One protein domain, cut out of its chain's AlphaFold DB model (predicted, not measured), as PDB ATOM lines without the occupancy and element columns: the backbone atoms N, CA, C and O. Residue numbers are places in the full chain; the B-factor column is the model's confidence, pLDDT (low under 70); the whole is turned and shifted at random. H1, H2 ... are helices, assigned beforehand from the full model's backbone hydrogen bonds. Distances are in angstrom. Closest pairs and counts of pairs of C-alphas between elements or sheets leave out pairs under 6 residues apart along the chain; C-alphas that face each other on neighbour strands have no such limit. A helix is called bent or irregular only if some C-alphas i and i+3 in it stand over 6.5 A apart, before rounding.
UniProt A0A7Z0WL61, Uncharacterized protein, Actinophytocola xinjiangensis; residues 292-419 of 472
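AT A GLANCE: This is residues 292 to 419 of the 472 residues of an uncharacterized protein of Actinophytocola xinjiangensis (UniProt A0A7Z0WL61). Helices running up and down form a bundle two rows deep: H1, H3 with H4, and H6 in one row, H2, H5 and H7 in the other. H5 is in the middle, H1 and H2 make one end, and H8 packs on H7 at the opposite end. The printed part has 128 residues with eight named helices, H1 to H8 in order, and no named strand; its class is all helix. It is compact, with a radius of gyration of the C-alphas of 13.9 A and spans of 37 by 32 by 22 A.

IN THESE COORDINATES: H1, residues 292 to 302, begins at C-alpha 292 (128.943, 154.671, 158.821). H2, residues 307 to 321, is 21.1 A long; H3 is residues 328 to 336. H4, residues 338 to 347, and H5, residues 350 to 365 and 23.4 A long, are irregular: C-alphas 339 and 342 are 8.3 A apart, 351 and 354 7.1 A. H6 is residues 375 to 387, H7 residues 391 to 400. H8, residues 404 to 418, 20.8 A long, ends at C-alpha 418 (151.181, 119.692, 156.408).

HOW THE PARTS SIT: H1, H2 and H4 to H8 form an up and down bundle, each running against the one before. The hub, H5, touches H2, H3, H4 and H7; its closest C-alphas to H7 are Val 358 and Ala 396, 4.6 A, at a steep tilt of 42 degrees. The hairpin H1 and H2 touches closest at the C-alphas of Leu 301 and Ala 313, 5.0 A. H3 and H6 only just touch, with 3 pairs of C-alphas within 8 A, the closest Asp 328 and Ala 377, 7.4 A. H8 touches H7 with residues 406 to 410 alone, closest at the C-alphas of Leu 406 and Ala 398, 5.9 A. Every O i to N i+4 pair is within hydrogen-bond range in H1, H2, H3, H6 and H7; H4 has 4 of 6, H5 10 of 12, H8 9 of 11.

THE WHOLE: The C-alphas farthest apart, Trp 292 and Glu 419, are 43.4 A apart. The printed part has no cut and no long link. Mean pLDDT of the printed part is 78.3; residues 325, 367 to 373 and 401 to 419 are under 70.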
ATOM      1  N   TRP A 292     128.722 154.439 157.389       87.69
ATOM      2  CA  TRP A 292     128.943 154.671 158.821       87.69
ATOM      3  C   TRP A 292     128.217 153.647 159.705       87.69
ATOM      4  O   TRP A 292     128.749 153.251 160.739       87.69
ATOM      5  N   ARG A 293     127.031 153.184 159.284       89.81
ATOM      6  CA  ARG A 293     126.232 152.207 160.029       89.81
ATOM      7  C   ARG A 293     126.844 150.815 159.937       89.81
ATOM      8  O   ARG A 293     126.930 150.125 160.943       89.81
ATOM      9  N   VAL A 294     127.325 150.432 158.755       89.69
ATOM     10  CA  VAL A 294     128.046 149.164 158.558       89.69
ATOM     11  C   VAL A 294     129.340 149.147 159.377       89.69
ATOM     12  O   VAL A 294     129.626 148.163 160.050       89.69
ATOM     13  N   SER A 295     130.098 150.246 159.376       91.44
ATOM     14  CA  SER A 295     131.314 150.367 160.187       91.44
ATOM     15  C   SER A 295     131.041 150.307 161.691       91.44
ATOM     16  O   SER A 295     131.845 149.723 162.407       91.44
ATOM     17  N   ALA A 296     129.929 150.876 162.170       90.31
ATOM     18  CA  ALA A 296     129.535 150.771 163.576       90.31
ATOM     19  C   ALA A 296     129.243 149.314 163.968       90.31
ATOM     20  O   ALA A 296     129.877 148.803 164.880       90.31
ATOM     21  N   LEU A 297     128.405 148.615 163.196       92.50
ATOM     22  CA  LEU A 297     128.048 147.213 163.459       92.50
ATOM     23  C   LEU A 297     129.265 146.273 163.452       92.50
ATOM     24  O   LEU A 297     129.373 145.359 164.264       92.50
ATOM     25  N   VAL A 298     130.208 146.494 162.533       94.06
ATOM     26  CA  VAL A 298     131.449 145.708 162.489       94.06
ATOM     27  C   VAL A 298     132.362 146.022 163.678       94.06
ATOM     28  O   VAL A 298     133.035 145.124 164.182       94.06
ATOM     29  N   ARG A 299     132.378 147.272 164.152       93.69
ATOM     30  CA  ARG A 299     133.117 147.641 165.361       93.69
ATOM     31  C   ARG A 299     132.510 147.001 166.603       93.69
ATOM     32  O   ARG A 299     133.260 146.461 167.404       93.69
ATOM     33  N   ASP A 300     131.185 146.959 166.710       91.81
ATOM     34  CA  ASP A 300     130.498 146.279 167.814       91.81
ATOM     35  C   ASP A 300     130.868 144.786 167.869       91.81
ATOM     36  O   ASP A 300     131.113 144.235 168.942       91.81
ATOM     37  N   LEU A 301     131.015 144.141 166.704       94.31
ATOM     38  CA  LEU A 301     131.533 142.775 166.608       94.31
ATOM     39  C   LEU A 301     132.998 142.662 167.072       94.31
ATOM     40  O   LEU A 301     133.358 141.696 167.745       94.31
ATOM     41  N   ALA A 302     133.851 143.620 166.708       93.81
ATOM     42  CA  ALA A 302     135.262 143.639 167.100       93.81
ATOM     43  C   ALA A 302     135.479 143.967 168.591       93.81
ATOM     44  O   ALA A 302     136.455 143.496 169.178       93.81
ATOM     45  N   ASP A 303     134.562 144.722 169.199       95.00
ATOM     46  CA  ASP A 303     134.587 145.142 170.604       95.00
ATOM     47  C   ASP A 303     133.824 144.185 171.542       95.00
ATOM     48  O   ASP A 303     133.816 144.373 172.767       95.00
ATOM     49  N   ALA A 304     133.205 143.136 170.991       94.69
ATOM     50  CA  ALA A 304     132.472 142.127 171.743       94.69
ATOM     51  C   ALA A 304     133.351 141.458 172.819       94.69
ATOM     52  O   ALA A 304     134.472 141.015 172.559       94.69
ATOM     53  N   ARG A 305     132.822 141.371 174.050       93.50
ATOM     54  CA  ARG A 305     133.579 140.933 175.242       93.50
ATOM     55  C   ARG A 305     133.337 139.488 175.671       93.50
ATOM     56  O   ARG A 305     134.018 139.006 176.576       93.50
ATOM     57  N   ASP A 306     132.377 138.812 175.052       91.12
ATOM     58  CA  ASP A 306     132.038 137.412 175.298       91.12
ATOM     59  C   ASP A 306     131.372 136.779 174.057       91.12
ATOM     60  O   ASP A 306     131.066 137.465 173.078       91.12
ATOM     61  N   ALA A 307     131.174 135.456 174.081       83.69
ATOM     62  CA  ALA A 307     130.569 134.709 172.975       83.69
ATOM     63  C   ALA A 307     129.144 135.184 172.636       83.69
ATOM     64  O   ALA A 307     128.753 135.189 171.468       83.69
ATOM     65  N   THR A 308     128.373 135.600 173.643       82.88
ATOM     66  CA  THR A 308     126.995 136.075 173.472       82.88
ATOM     67  C   THR A 308     126.976 137.408 172.733       82.88
ATOM     68  O   THR A 308     126.186 137.576 171.808       82.88
ATOM     69  N   ALA A 309     127.882 138.325 173.080       85.19
ATOM     70  CA  ALA A 309     128.064 139.605 172.408       85.19
ATOM     71  C   ALA A 309     128.546 139.421 170.962       85.19
ATOM     72  O   ALA A 309     128.023 140.079 170.065       85.19
ATOM     73  N   VAL A 310     129.468 138.480 170.712       89.56
ATOM     74  CA  VAL A 310     129.891 138.128 169.343       89.56
ATOM     75  C   VAL A 310     128.691 137.643 168.531       89.56
ATOM     76  O   VAL A 310     128.462 138.110 167.417       89.56
ATOM     77  N   ASN A 311     127.887 136.736 169.091       82.06
ATOM     78  CA  ASN A 311     126.711 136.214 168.407       82.06
ATOM     79  C   ASN A 311     125.643 137.295 168.162       82.06
ATOM     80  O   ASN A 311     125.085 137.354 167.070       82.06
ATOM     81  N   GLY A 312     125.384 138.161 169.146       75.06
ATOM     82  CA  GLY A 312     124.450 139.282 169.014       75.06
ATOM     83  C   GLY A 312     124.859 140.245 167.900       75.06
ATOM     84  O   GLY A 312     124.060 140.519 167.007       75.06
ATOM     85  N   ALA A 313     126.128 140.663 167.882       88.06
ATOM     86  CA  ALA A 313     126.657 141.546 166.846       88.06
ATOM     87  C   ALA A 313     126.611 140.907 165.444       88.06
ATOM     88  O   ALA A 313     126.301 141.585 164.465       88.06
ATOM     89  N   LEU A 314     126.854 139.592 165.329       89.06
ATOM     90  CA  LEU A 314     126.692 138.870 164.060       89.06
ATOM     91  C   LEU A 314     125.241 138.873 163.575       89.06
ATOM     92  O   LEU A 314     125.014 139.117 162.396       89.06
ATOM     93  N   VAL A 315     124.268 138.636 164.459       80.88
ATOM     94  CA  VAL A 315     122.838 138.653 164.102       80.88
ATOM     95  C   VAL A 315     122.405 140.042 163.633       80.88
ATOM     96  O   VAL A 315     121.711 140.163 162.622       80.88
ATOM     97  N   GLU A 316     122.826 141.101 164.325       78.69
ATOM     98  CA  GLU A 316     122.513 142.471 163.912       78.69
ATOM     99  C   GLU A 316     123.135 142.815 162.558       78.69
ATOM    100  O   GLU A 316     122.472 143.398 161.694       78.69
ATOM    101  N   LEU A 317     124.388 142.407 162.342       87.25
ATOM    102  CA  LEU A 317     125.079 142.604 161.077       87.25
ATOM    103  C   LEU A 317     124.411 141.809 159.943       87.25
ATOM    104  O   LEU A 317     124.197 142.370 158.871       87.25
ATOM    105  N   GLU A 318     124.019 140.552 160.177       87.31
ATOM    106  CA  GLU A 318     123.258 139.714 159.235       87.31
ATOM    107  C   GLU A 318     121.943 140.370 158.828       87.31
ATOM    108  O   GLU A 318     121.666 140.505 157.635       87.31
ATOM    109  N   TYR A 319     121.156 140.813 159.810       78.00
ATOM    110  CA  TYR A 319     119.873 141.458 159.567       78.00
ATOM    111  C   TYR A 319     120.041 142.754 158.768       78.00
ATOM    112  O   TYR A 319     119.295 143.012 157.824       78.00
ATOM    113  N   ALA A 320     121.061 143.549 159.101       81.31
ATOM    114  CA  ALA A 320     121.356 144.795 158.412       81.31
ATOM    115  C   ALA A 320     121.711 144.563 156.930       81.31
ATOM    116  O   ALA A 320     121.240 145.294 156.059       81.31
ATOM    117  N   VAL A 321     122.508 143.536 156.618       85.75
ATOM    118  CA  VAL A 321     123.002 143.294 155.248       85.75
ATOM    119  C   VAL A 321     122.131 142.339 154.427       85.75
ATOM    120  O   VAL A 321     122.447 142.083 153.263       85.75
ATOM    121  N   ALA A 322     121.047 141.802 154.995       80.00
ATOM    122  CA  ALA A 322     120.197 140.797 154.353       80.00
ATOM    123  C   ALA A 322     119.626 141.259 153.000       80.00
ATOM    124  O   ALA A 322     119.571 140.467 152.064       80.00
ATOM    125  N   ALA A 323     119.261 142.539 152.887       70.94
ATOM    126  CA  ALA A 323     118.689 143.138 151.677       70.94
ATOM    127  C   ALA A 323     119.729 143.810 150.754       70.94
ATOM    128  O   ALA A 323     119.353 144.559 149.854       70.94
ATOM    129  N   ILE A 324     121.028 143.592 150.998       77.25
ATOM    130  CA  ILE A 324     122.119 144.214 150.238       77.25
ATOM    131  C   ILE A 324     122.818 143.175 149.368       77.25
ATOM    132  O   ILE A 324     123.535 142.302 149.875       77.25
ATOM    133  N   ASP A 325     122.667 143.337 148.055       68.00
ATOM    134  CA  ASP A 325     123.344 142.511 147.052       68.00
ATOM    135  C   ASP A 325     124.831 142.881 146.914       68.00
ATOM    136  O   ASP A 325     125.696 142.005 146.834       68.00
ATOM    137  N   GLU A 326     125.158 144.177 146.950       74.94
ATOM    138  CA  GLU A 326     126.532 144.670 146.812       74.94
ATOM    139  C   GLU A 326     127.178 144.958 148.175       74.94
ATOM    140  O   GLU A 326     126.933 145.969 148.833       74.94
ATOM    141  N   ARG A 327     128.038 144.035 148.618       85.69
ATOM    142  CA  ARG A 327     128.585 144.022 149.988       85.69
ATOM    143  C   ARG A 327     129.997 144.604 150.134       85.69
ATOM    144  O   ARG A 327     130.676 144.333 151.123       85.69
ATOM    145  N   ASP A 328     130.436 145.448 149.200       87.19
ATOM    146  CA  ASP A 328     131.760 146.098 149.231       87.19
ATOM    147  C   ASP A 328     132.013 146.886 150.523       87.19
ATOM    148  O   ASP A 328     133.093 146.818 151.112       87.19
ATOM    149  N   ASN A 329     131.006 147.628 150.990       86.75
ATOM    150  CA  ASN A 329     131.110 148.409 152.224       86.75
ATOM    151  C   ASN A 329     131.286 147.506 153.456       86.75
ATOM    152  O   ASN A 329     132.021 147.861 154.375       86.75
ATOM    153  N   VAL A 330     130.656 146.326 153.450       89.69
ATOM    154  CA  VAL A 330     130.756 145.326 154.525       89.69
ATOM    155  C   VAL A 330     132.151 144.717 154.544       89.69
ATOM    156  O   VAL A 330     132.796 144.707 155.590       89.69
ATOM    157  N   ARG A 331     132.667 144.292 153.383       91.31
ATOM    158  CA  ARG A 331     134.029 143.748 153.256       91.31
ATOM    159  C   ARG A 331     135.096 144.749 153.677       91.31
ATOM    160  O   ARG A 331     135.997 144.390 154.429       91.31
ATOM    161  N   ARG A 332     134.974 146.013 153.256       89.19
ATOM    162  CA  ARG A 332     135.895 147.084 153.669       89.19
ATOM    163  C   ARG A 332     135.850 147.342 155.174       89.19
ATOM    164  O   ARG A 332     136.908 147.485 155.782       89.19
ATOM    165  N   ALA A 333     134.661 147.371 155.776       91.31
ATOM    166  CA  ALA A 333     134.524 147.538 157.222       91.31
ATOM    167  C   ALA A 333     135.150 146.360 157.989       91.31
ATOM    168  O   ALA A 333     135.954 146.582 158.891       91.31
ATOM    169  N   LEU A 334     134.860 145.120 157.577       92.75
ATOM    170  CA  LEU A 334     135.447 143.912 158.166       92.75
ATOM    171  C   LEU A 334     136.968 143.894 158.033       92.75
ATOM    172  O   LEU A 334     137.658 143.609 159.007       92.75
ATOM    173  N   ALA A 335     137.512 144.247 156.868       89.88
ATOM    174  CA  ALA A 335     138.954 144.346 156.676       89.88
ATOM    175  C   ALA A 335     139.597 145.387 157.610       89.88
ATOM    176  O   ALA A 335     140.652 145.110 158.184       89.88
ATOM    177  N   GLY A 336     138.950 146.544 157.804       89.62
ATOM    178  CA  GLY A 336     139.406 147.589 158.725       89.62
ATOM    179  C   GLY A 336     139.527 147.106 160.172       89.62
ATOM    180  O   GLY A 336     140.528 147.385 160.825       89.62
ATOM    181  N   GLU A 337     138.572 146.296 160.631       92.94
ATOM    182  CA  GLU A 337     138.566 145.707 161.979       92.94
ATOM    183  C   GLU A 337     139.202 144.301 162.025       92.94
ATOM    184  O   GLU A 337     138.915 143.491 162.910       92.94
ATOM    185  N   ARG A 338     140.069 143.970 161.052       90.94
ATOM    186  CA  ARG A 338     140.780 142.676 160.953       90.94
ATOM    187  C   ARG A 338     139.858 141.459 161.105       90.94
ATOM    188  O   ARG A 338     140.204 140.471 161.756       90.94
ATOM    189  N   TRP A 339     138.671 141.543 160.513       91.25
ATOM    190  CA  TRP A 339     137.637 140.506 160.524       91.25
ATOM    191  C   TRP A 339     137.212 140.084 161.934       91.25
ATOM    192  O   TRP A 339     136.818 138.940 162.138       91.25
ATOM    193  N   ALA A 340     137.349 140.983 162.918       90.94
ATOM    194  CA  ALA A 340     137.081 140.719 164.329       90.94
ATOM    195  C   ALA A 340     137.785 139.455 164.877       90.94
ATOM    196  O   ALA A 340     137.365 138.889 165.887       90.94
ATOM    197  N   GLN A 341     138.885 139.014 164.243       88.88
ATOM    198  CA  GLN A 341     139.548 137.744 164.567       88.88
ATOM    199  C   GLN A 341     139.941 137.659 166.039       88.88
ATOM    200  O   GLN A 341     139.780 136.615 166.662       88.88
ATOM    201  N   ARG A 342     140.430 138.762 166.617       89.31
ATOM    202  CA  ARG A 342     140.836 138.800 168.026       89.31
ATOM    203  C   ARG A 342     139.654 138.558 168.967       89.31
ATOM    204  O   ARG A 342     139.821 137.804 169.919       89.31
ATOM    205  N   ALA A 343     138.503 139.185 168.724       89.75
ATOM    206  CA  ALA A 343     137.316 138.995 169.556       89.75
ATOM    207  C   ALA A 343     136.791 137.561 169.428       89.75
ATOM    208  O   ALA A 343     136.592 136.885 170.436       89.75
ATOM    209  N   ILE A 344     136.684 137.061 168.193       91.31
ATOM    210  CA  ILE A 344     136.214 135.703 167.905       91.31
ATOM    211  C   ILE A 344     137.129 134.661 168.560       91.31
ATOM    212  O   ILE A 344     136.662 133.862 169.360       91.31
ATOM    213  N   LEU A 345     138.440 134.700 168.304       88.88
ATOM    214  CA  LEU A 345     139.385 133.717 168.849       88.88
ATOM    215  C   LEU A 345     139.497 133.760 170.377       88.88
ATOM    216  O   LEU A 345     139.824 132.750 170.993       88.88
ATOM    217  N   ARG A 346     139.269 134.923 170.995       91.19
ATOM    218  CA  ARG A 346     139.378 135.082 172.449       91.19
ATOM    219  C   ARG A 346     138.127 134.628 173.191       91.19
ATOM    220  O   ARG A 346     138.246 134.157 174.319       91.19
ATOM    221  N   HIS A 347     136.957 134.839 172.600       92.31
ATOM    222  CA  HIS A 347     135.687 134.738 173.315       92.31
ATOM    223  C   HIS A 347     134.789 133.605 172.828       92.31
ATOM    224  O   HIS A 347     133.935 133.168 173.595       92.31
ATOM    225  N   VAL A 348     134.971 133.112 171.603       88.88
ATOM    226  CA  VAL A 348     134.170 132.016 171.053       88.88
ATOM    227  C   VAL A 348     134.845 130.675 171.374       88.88
ATOM    228  O   VAL A 348     136.039 130.521 171.101       88.88
ATOM    229  N   PRO A 349     134.112 129.696 171.941       83.50
ATOM    230  CA  PRO A 349     134.616 128.343 172.162       83.50
ATOM    231  C   PRO A 349     135.182 127.713 170.884       83.50
ATOM    232  O   PRO A 349     134.679 127.961 169.789       83.50
ATOM    233  N   PHE A 350     136.220 126.882 171.016       79.62
ATOM    234  CA  PHE A 350     136.936 126.310 169.869       79.62
ATOM    235  C   PHE A 350     136.013 125.550 168.899       79.62
ATOM    236  O   PHE A 350     136.124 125.710 167.685       79.62
ATOM    237  N   ASP A 351     135.058 124.793 169.437       75.12
ATOM    238  CA  ASP A 351     134.025 124.045 168.712       75.12
ATOM    239  C   ASP A 351     133.016 124.941 167.966       75.12
ATOM    240  O   ASP A 351     132.343 124.488 167.043       75.12
ATOM    241  N   GLN A 352     132.941 126.228 168.315       81.12
ATOM    242  CA  GLN A 352     132.048 127.214 167.699       81.12
ATOM    243  C   GLN A 352     132.770 128.183 166.756       81.12
ATOM    244  O   GLN A 352     132.116 128.954 166.048       81.12
ATOM    245  N   LEU A 353     134.107 128.136 166.693       82.06
ATOM    246  CA  LEU A 353     134.892 129.020 165.831       82.06
ATOM    247  C   LEU A 353     134.519 128.847 164.361       82.06
ATOM    248  O   LEU A 353     134.340 129.837 163.656       82.06
ATOM    249  N   GLU A 354     134.399 127.614 163.880       80.44
ATOM    250  CA  GLU A 354     134.102 127.352 162.470       80.44
ATOM    251  C   GLU A 354     132.718 127.878 162.047       80.44
ATOM    252  O   GLU A 354     132.673 128.683 161.111       80.44
ATOM    253  N   PRO A 355     131.610 127.568 162.752       80.00
ATOM    254  CA  PRO A 355     130.305 128.172 162.477       80.00
ATOM    255  C   PRO A 355     130.313 129.707 162.472       80.00
ATOM    256  O   PRO A 355     129.711 130.326 161.594       80.00
ATOM    257  N   VAL A 356     131.015 130.335 163.421       88.31
ATOM    258  CA  VAL A 356     131.108 131.801 163.514       88.31
ATOM    259  C   VAL A 356     131.833 132.399 162.308       88.31
ATOM    260  O   VAL A 356     131.344 133.360 161.712       88.31
ATOM    261  N   HIS A 357     132.961 131.820 161.894       89.94
ATOM    262  CA  HIS A 357     133.686 132.310 160.719       89.94
ATOM    263  C   HIS A 357     132.915 132.059 159.412       89.94
ATOM    264  O   HIS A 357     132.987 132.890 158.506       89.94
ATOM    265  N   VAL A 358     132.147 130.966 159.310       83.25
ATOM    266  CA  VAL A 358     131.254 130.710 158.163       83.25
ATOM    267  C   VAL A 358     130.177 131.785 158.066       83.25
ATOM    268  O   VAL A 358     129.995 132.357 156.993       83.25
ATOM    269  N   ARG A 359     129.518 132.124 159.178       88.25
ATOM    270  CA  ARG A 359     128.538 133.220 159.213       88.25
ATOM    271  C   ARG A 359     129.171 134.551 158.825       88.25
ATOM    272  O   ARG A 359     128.653 135.243 157.955       88.25
ATOM    273  N   LEU A 360     130.346 134.868 159.369       91.31
ATOM    274  CA  LEU A 360     131.083 136.084 159.015       91.31
ATOM    275  C   LEU A 360     131.416 136.154 157.514       91.31
ATOM    276  O   LEU A 360     131.267 137.205 156.888       91.31
ATOM    277  N   ALA A 361     131.820 135.035 156.913       88.19
ATOM    278  CA  ALA A 361     132.058 134.946 155.478       88.19
ATOM    279  C   ALA A 361     130.756 135.123 154.671       88.19
ATOM    280  O   ALA A 361     130.733 135.879 153.700       88.19
ATOM    281  N   GLN A 362     129.646 134.508 155.089       85.56
ATOM    282  CA  GLN A 362     128.333 134.683 154.453       85.56
ATOM    283  C   GLN A 362     127.824 136.124 154.549       85.56
ATOM    284  O   GLN A 362     127.247 136.637 153.593       85.56
ATOM    285  N   ILE A 363     128.073 136.814 155.663       89.06
ATOM    286  CA  ILE A 363     127.800 138.245 155.822       89.06
ATOM    287  C   ILE A 363     128.617 139.057 154.813       89.06
ATOM    288  O   ILE A 363     128.066 139.917 154.130       89.06
ATOM    289  N   ALA A 364     129.909 138.769 154.666       88.56
ATOM    290  CA  ALA A 364     130.808 139.543 153.814       88.56
ATOM    291  C   ALA A 364     130.593 139.319 152.303       88.56
ATOM    292  O   ALA A 364     130.721 140.254 151.507       88.56
ATOM    293  N   PHE A 365     130.274 138.089 151.898       84.56
ATOM    294  CA  PHE A 365     130.229 137.672 150.489       84.56
ATOM    295  C   PHE A 365     128.829 137.282 149.994       84.56
ATOM    296  O   PHE A 365     128.625 137.149 148.791       84.56
ATOM    297  N   GLY A 366     127.851 137.151 150.892       79.00
ATOM    298  CA  GLY A 366     126.487 136.725 150.581       79.00
ATOM    299  C   GLY A 366     126.228 135.250 150.907       79.00
ATOM    300  O   GLY A 366     127.073 134.379 150.685       79.00
ATOM    301  N   ALA A 367     125.024 134.955 151.409       67.88
ATOM    302  CA  ALA A 367     124.558 133.590 151.680       67.88
ATOM    303  C   ALA A 367     124.006 132.883 150.423       67.88
ATOM    304  O   ALA A 367     124.084 131.661 150.335       67.88
ATOM    305  N   THR A 368     123.518 133.645 149.440       58.03
ATOM    306  CA  THR A 368     123.008 133.186 148.136       58.03
ATOM    307  C   THR A 368     123.038 134.366 147.154       58.03
ATOM    308  O   THR A 368     122.762 135.488 147.574       58.03
ATOM    309  N   GLY A 369     123.335 134.146 145.866       54.53
ATOM    310  CA  GLY A 369     123.117 135.150 144.808       54.53
ATOM    311  C   GLY A 369     124.365 135.688 144.077       54.53
ATOM    312  O   GLY A 369     125.496 135.294 144.375       54.53
ATOM    313  N   PRO A 370     124.164 136.597 143.098       50.50
ATOM    314  CA  PRO A 370     125.190 137.059 142.149       50.50
ATOM    315  C   PRO A 370     126.320 137.892 142.782       50.50
ATOM    316  O   PRO A 370     127.397 138.009 142.195       50.50
ATOM    317  N   GLY A 371     126.126 138.416 143.998       54.19
ATOM    318  CA  GLY A 371     127.134 139.187 144.740       54.19
ATOM    319  C   GLY A 371     128.400 138.401 145.122       54.19
ATOM    320  O   GLY A 371     129.432 139.015 145.395       54.19
ATOM    321  N   ARG A 372     128.353 137.059 145.085       62.59
ATOM    322  CA  ARG A 372     129.503 136.168 145.344       62.59
ATOM    323  C   ARG A 372     130.554 136.179 144.239       62.59
ATOM    324  O   ARG A 372     131.720 135.902 144.497       62.59
ATOM    325  N   VAL A 373     130.129 136.472 143.012       64.31
ATOM    326  CA  VAL A 373     130.905 136.218 141.787       64.31
ATOM    327  C   VAL A 373     131.450 137.520 141.190       64.31
ATOM    328  O   VAL A 373     132.032 137.531 140.102       64.31
ATOM    329  N   THR A 374     131.289 138.648 141.892       71.88
ATOM    330  CA  THR A 374     131.831 139.917 141.407       71.88
ATOM    331  C   THR A 374     133.365 139.874 141.433       71.88
ATOM    332  O   THR A 374     133.960 139.302 142.353       71.88
ATOM    333  N   PRO A 375     134.049 140.484 140.448       76.00
ATOM    334  CA  PRO A 375     135.509 140.568 140.448       76.00
ATOM    335  C   PRO A 375     136.079 141.166 141.744       76.00
ATOM    336  O   PRO A 375     137.099 140.695 142.239       76.00
ATOM    337  N   GLY A 376     135.387 142.152 142.331       77.31
ATOM    338  CA  GLY A 376     135.763 142.755 143.613       77.31
ATOM    339  C   GLY A 376     135.670 141.779 144.789       77.31
ATOM    340  O   GLY A 376     136.620 141.663 145.559       77.31
ATOM    341  N   ALA A 377     134.579 141.009 144.886       77.50
ATOM    342  CA  ALA A 377     134.422 139.982 145.916       77.50
ATOM    343  C   ALA A 377     135.509 138.899 145.815       77.50
ATOM    344  O   ALA A 377     136.083 138.509 146.833       77.50
ATOM    345  N   ARG A 378     135.851 138.464 144.595       78.62
ATOM    346  CA  ARG A 378     136.944 137.503 144.367       78.62
ATOM    347  C   ARG A 378     138.294 138.043 144.828       78.62
ATOM    348  O   ARG A 378     139.041 137.338 145.502       78.62
ATOM    349  N   GLU A 379     138.609 139.287 144.488       81.81
ATOM    350  CA  GLU A 379     139.884 139.896 144.865       81.81
ATOM    351  C   GLU A 379     139.992 140.121 146.380       81.81
ATOM    352  O   GLU A 379     141.034 139.865 146.984       81.81
ATOM    353  N   ASP A 380     138.901 140.521 147.033       82.62
ATOM    354  CA  ASP A 380     138.834 140.617 148.494       82.62
ATOM    355  C   ASP A 380     139.038 139.257 149.170       82.62
ATOM    356  O   ASP A 380     139.791 139.159 150.141       82.62
ATOM    357  N   ALA A 381     138.422 138.198 148.637       83.75
ATOM    358  CA  ALA A 381     138.597 136.840 149.139       83.75
ATOM    359  C   ALA A 381     140.052 136.368 149.007       83.75
ATOM    360  O   ALA A 381     140.611 135.839 149.966       83.75
ATOM    361  N   ARG A 382     140.706 136.618 147.863       82.31
ATOM    362  CA  ARG A 382     142.131 136.295 147.666       82.31
ATOM    363  C   ARG A 382     143.024 137.031 148.660       82.31
ATOM    364  O   ARG A 382     143.874 136.401 149.290       82.31
ATOM    365  N   ARG A 383     142.816 138.341 148.837       82.75
ATOM    366  CA  ARG A 383     143.574 139.150 149.806       82.75
ATOM    367  C   ARG A 383     143.391 138.644 151.230       82.75
ATOM    368  O   ARG A 383     144.371 138.516 151.961       82.75
ATOM    369  N   LEU A 384     142.159 138.307 151.605       84.06
ATOM    370  CA  LEU A 384     141.868 137.742 152.915       84.06
ATOM    371  C   LEU A 384     142.553 136.391 153.112       84.06
ATOM    372  O   LEU A 384     143.215 136.194 154.123       84.06
ATOM    373  N   VAL A 385     142.436 135.472 152.156       81.81
ATOM    374  CA  VAL A 385     143.046 134.142 152.268       81.81
ATOM    375  C   VAL A 385     144.575 134.224 152.344       81.81
ATOM    376  O   VAL A 385     145.190 133.465 153.097       81.81
ATOM    377  N   ALA A 386     145.184 135.164 151.616       76.62
ATOM    378  CA  ALA A 386     146.623 135.399 151.646       76.62
ATOM    379  C   ALA A 386     147.114 136.015 152.970       76.62
ATOM    380  O   ALA A 386     148.222 135.703 153.401       76.62
ATOM    381  N   GLY A 387     146.315 136.881 153.603       77.50
ATOM    382  CA  GLY A 387     146.711 137.638 154.798       77.50
ATOM    383  C   GLY A 387     146.137 137.144 156.131       77.50
ATOM    384  O   GLY A 387     146.562 137.620 157.179       77.50
ATOM    385  N   ALA A 388     145.163 136.231 156.130       79.38
ATOM    386  CA  ALA A 388     144.508 135.773 157.352       79.38
ATOM    387  C   ALA A 388     145.383 134.798 158.149       79.38
ATOM    388  O   ALA A 388     145.820 133.770 157.632       79.38
ATOM    389  N   GLU A 389     145.542 135.062 159.444       76.88
ATOM    390  CA  GLU A 389     146.226 134.159 160.380       76.88
ATOM    391  C   GLU A 389     145.373 132.917 160.701       76.88
ATOM    392  O   GLU A 389     145.900 131.820 160.861       76.88
ATOM    393  N   SER A 390     144.043 133.055 160.710       78.94
ATOM    394  CA  SER A 390     143.103 131.965 161.008       78.94
ATOM    395  C   SER A 390     142.839 131.057 159.798       78.94
ATOM    396  O   SER A 390     142.151 131.446 158.851       78.94
ATOM    397  N   THR A 391     143.306 129.805 159.862       75.56
ATOM    398  CA  THR A 391     142.996 128.758 158.866       75.56
ATOM    399  C   THR A 391     141.496 128.441 158.819       75.56
ATOM    400  O   THR A 391     140.954 128.140 157.757       75.56
ATOM    401  N   VAL A 392     140.792 128.577 159.946       76.00
ATOM    402  CA  VAL A 392     139.336 128.369 160.025       76.00
ATOM    403  C   VAL A 392     138.583 129.445 159.237       76.00
ATOM    404  O   VAL A 392     137.681 129.119 158.467       76.00
ATOM    405  N   LEU A 393     138.996 130.716 159.342       79.56
ATOM    406  CA  LEU A 393     138.439 131.801 158.527       79.56
ATOM    407  C   LEU A 393     138.693 131.574 157.037       79.56
ATOM    408  O   LEU A 393     137.807 131.770 156.214       79.56
ATOM    409  N   VAL A 394     139.896 131.133 156.691       77.94
ATOM    410  CA  VAL A 394     140.283 130.854 155.305       77.94
ATOM    411  C   VAL A 394     139.413 129.755 154.693       77.94
ATOM    412  O   VAL A 394     138.903 129.927 153.587       77.94
ATOM    413  N   ARG A 395     139.172 128.662 155.431       73.19
ATOM    414  CA  ARG A 395     138.248 127.594 155.014       73.19
ATOM    415  C   ARG A 395     136.817 128.105 154.872       73.19
ATOM    416  O   ARG A 395     136.164 127.807 153.877       73.19
ATOM    417  N   ALA A 396     136.347 128.902 155.829       78.12
ATOM    418  CA  ALA A 396     135.017 129.498 155.784       78.12
ATOM    419  C   ALA A 396     134.817 130.387 154.543       78.12
ATOM    420  O   ALA A 396     133.806 130.271 153.857       78.12
ATOM    421  N   VAL A 397     135.799 131.228 154.213       80.62
ATOM    422  CA  VAL A 397     135.760 132.119 153.043       80.62
ATOM    423  C   VAL A 397     135.765 131.321 151.747       80.62
ATOM    424  O   VAL A 397     134.959 131.594 150.863       80.62
ATOM    425  N   ALA A 398     136.619 130.304 151.651       72.00
ATOM    426  CA  ALA A 398     136.688 129.454 150.472       72.00
ATOM    427  C   ALA A 398     135.407 128.638 150.233       72.00
ATOM    428  O   ALA A 398     135.028 128.447 149.085       72.00
ATOM    429  N   ARG A 399     134.707 128.209 151.293       71.50
ATOM    430  CA  ARG A 399     133.393 127.549 151.160       71.50
ATOM    431  C   ARG A 399     132.299 128.493 150.659       71.50
ATOM    432  O   ARG A 399     131.366 128.056 150.000       71.50
ATOM    433  N   VAL A 400     132.369 129.777 151.013       71.25
ATOM    434  CA  VAL A 400     131.317 130.756 150.687       71.25
ATOM    435  C   VAL A 400     131.527 131.398 149.313       71.25
ATOM    436  O   VAL A 400     130.556 131.708 148.620       71.25
ATOM    437  N   VAL A 401     132.778 131.614 148.911       69.31
ATOM    438  CA  VAL A 401     133.140 132.212 147.622       69.31
ATOM    439  C   VAL A 401     133.287 131.077 146.609       69.31
ATOM    440  O   VAL A 401     134.357 130.497 146.477       69.31
ATOM    441  N   ALA A 402     132.174 130.729 145.956       54.19
ATOM    442  CA  ALA A 402     132.029 129.626 145.002       54.19
ATOM    443  C   ALA A 402     132.966 129.758 143.783       54.19
ATOM    444  O   ALA A 402     132.566 130.237 142.723       54.19
ATOM    445  N   ASP A 403     134.234 129.372 143.939       56.31
ATOM    446  CA  ASP A 403     135.201 129.327 142.844       56.31
ATOM    447  C   ASP A 403     136.321 128.304 143.107       56.31
ATOM    448  O   ASP A 403     136.972 128.310 144.158       56.31
ATOM    449  N   GLY A 404     136.591 127.448 142.117       47.03
ATOM    450  CA  GLY A 404     137.675 126.460 142.154       47.03
ATOM    451  C   GLY A 404     139.070 127.092 142.252       47.03
ATOM    452  O   GLY A 404     140.019 126.440 142.685       47.03
ATOM    453  N   GLU A 405     139.216 128.381 141.926       53.56
ATOM    454  CA  GLU A 405     140.484 129.106 142.076       53.56
ATOM    455  C   GLU A 405     140.954 129.224 143.537       53.56
ATOM    456  O   GLU A 405     142.158 129.151 143.812       53.56
ATOM    457  N   LEU A 406     140.031 129.363 144.496       57.53
ATOM    458  CA  LEU A 406     140.373 129.424 145.922       57.53
ATOM    459  C   LEU A 406     140.815 128.060 146.462       57.53
ATOM    460  O   LEU A 406     141.641 128.013 147.377       57.53
ATOM    461  N   ALA A 407     140.364 126.960 145.850       51.16
ATOM    462  CA  ALA A 407     140.802 125.611 146.198       51.16
ATOM    463  C   ALA A 407     142.316 125.429 145.990       51.16
ATOM    464  O   ALA A 407     142.975 124.779 146.798       51.16
ATOM    465  N   MET A 408     142.909 126.071 144.977       48.19
ATOM    466  CA  MET A 408     144.358 126.026 144.756       48.19
ATOM    467  C   MET A 408     145.145 126.840 145.797       48.19
ATOM    468  O   MET A 408     146.246 126.448 146.189       48.19
ATOM    469  N   VAL A 409     144.592 127.955 146.285       57.75
ATOM    470  CA  VAL A 409     145.201 128.742 147.374       57.75
ATOM    471  C   VAL A 409     145.112 127.984 148.702       57.75
ATOM    472  O   VAL A 409     146.098 127.920 149.438       57.75
ATOM    473  N   LEU A 410     143.969 127.342 148.966       55.47
ATOM    474  CA  LEU A 410     143.795 126.422 150.087       55.47
ATOM    475  C   LEU A 410     144.763 125.244 150.015       55.47
ATOM    476  O   LEU A 410     145.412 124.953 151.012       55.47
ATOM    477  N   ALA A 411     144.910 124.606 148.852       47.66
ATOM    478  CA  ALA A 411     145.835 123.495 148.656       47.66
ATOM    479  C   ALA A 411     147.286 123.920 148.918       47.66
ATOM    480  O   ALA A 411     148.001 123.229 149.633       47.66
ATOM    481  N   LYS A 412     147.717 125.092 148.424       54.28
ATOM    482  CA  LYS A 412     149.065 125.630 148.693       54.28
ATOM    483  C   LYS A 412     149.301 125.931 150.172       54.28
ATOM    484  O   LYS A 412     150.393 125.688 150.675       54.28
ATOM    485  N   ARG A 413     148.303 126.480 150.865       60.75
ATOM    486  CA  ARG A 413     148.400 126.760 152.302       60.75
ATOM    487  C   ARG A 413     148.387 125.475 153.122       60.75
ATOM    488  O   ARG A 413     149.205 125.336 154.019       60.75
ATOM    489  N   TRP A 414     147.521 124.531 152.773       51.03
ATOM    490  CA  TRP A 414     147.466 123.222 153.408       51.03
ATOM    491  C   TRP A 414     148.797 122.496 153.227       51.03
ATOM    492  O   TRP A 414     149.373 122.092 154.222       51.03
ATOM    493  N   LEU A 415     149.361 122.462 152.016       46.66
ATOM    494  CA  LEU A 415     150.691 121.899 151.763       46.66
ATOM    495  C   LEU A 415     151.774 122.508 152.670       46.66
ATOM    496  O   LEU A 415     152.581 121.752 153.191       46.66
ATOM    497  N   ARG A 416     151.744 123.821 152.946       58.06
ATOM    498  CA  ARG A 416     152.653 124.470 153.917       58.06
ATOM    499  C   ARG A 416     152.369 124.108 155.379       58.06
ATOM    500  O   ARG A 416     153.286 124.089 156.184       58.06
ATOM    501  N   GLU A 417     151.109 123.876 155.741       54.16
ATOM    502  CA  GLU A 417     150.696 123.497 157.102       54.16
ATOM    503  C   GLU A 417     150.887 121.988 157.381       54.16
ATOM    504  O   GLU A 417     151.024 121.596 158.536       54.16
ATOM    505  N   THR A 418     150.900 121.142 156.341       40.72
ATOM    506  CA  THR A 418     151.181 119.692 156.408       40.72
ATOM    507  C   THR A 418     152.599 119.308 156.018       40.72
ATOM    508  O   THR A 418     152.955 118.141 156.185       40.72
ATOM    509  N   GLU A 419     153.406 120.238 155.499       40.12
ATOM    510  CA  GLU A 419     154.849 120.029 155.434       40.12
ATOM    511  C   GLU A 419     155.298 119.699 156.861       40.12
ATOM    512  O   GLU A 419     155.031 120.485 157.778       40.12
TER     513      GLU A 419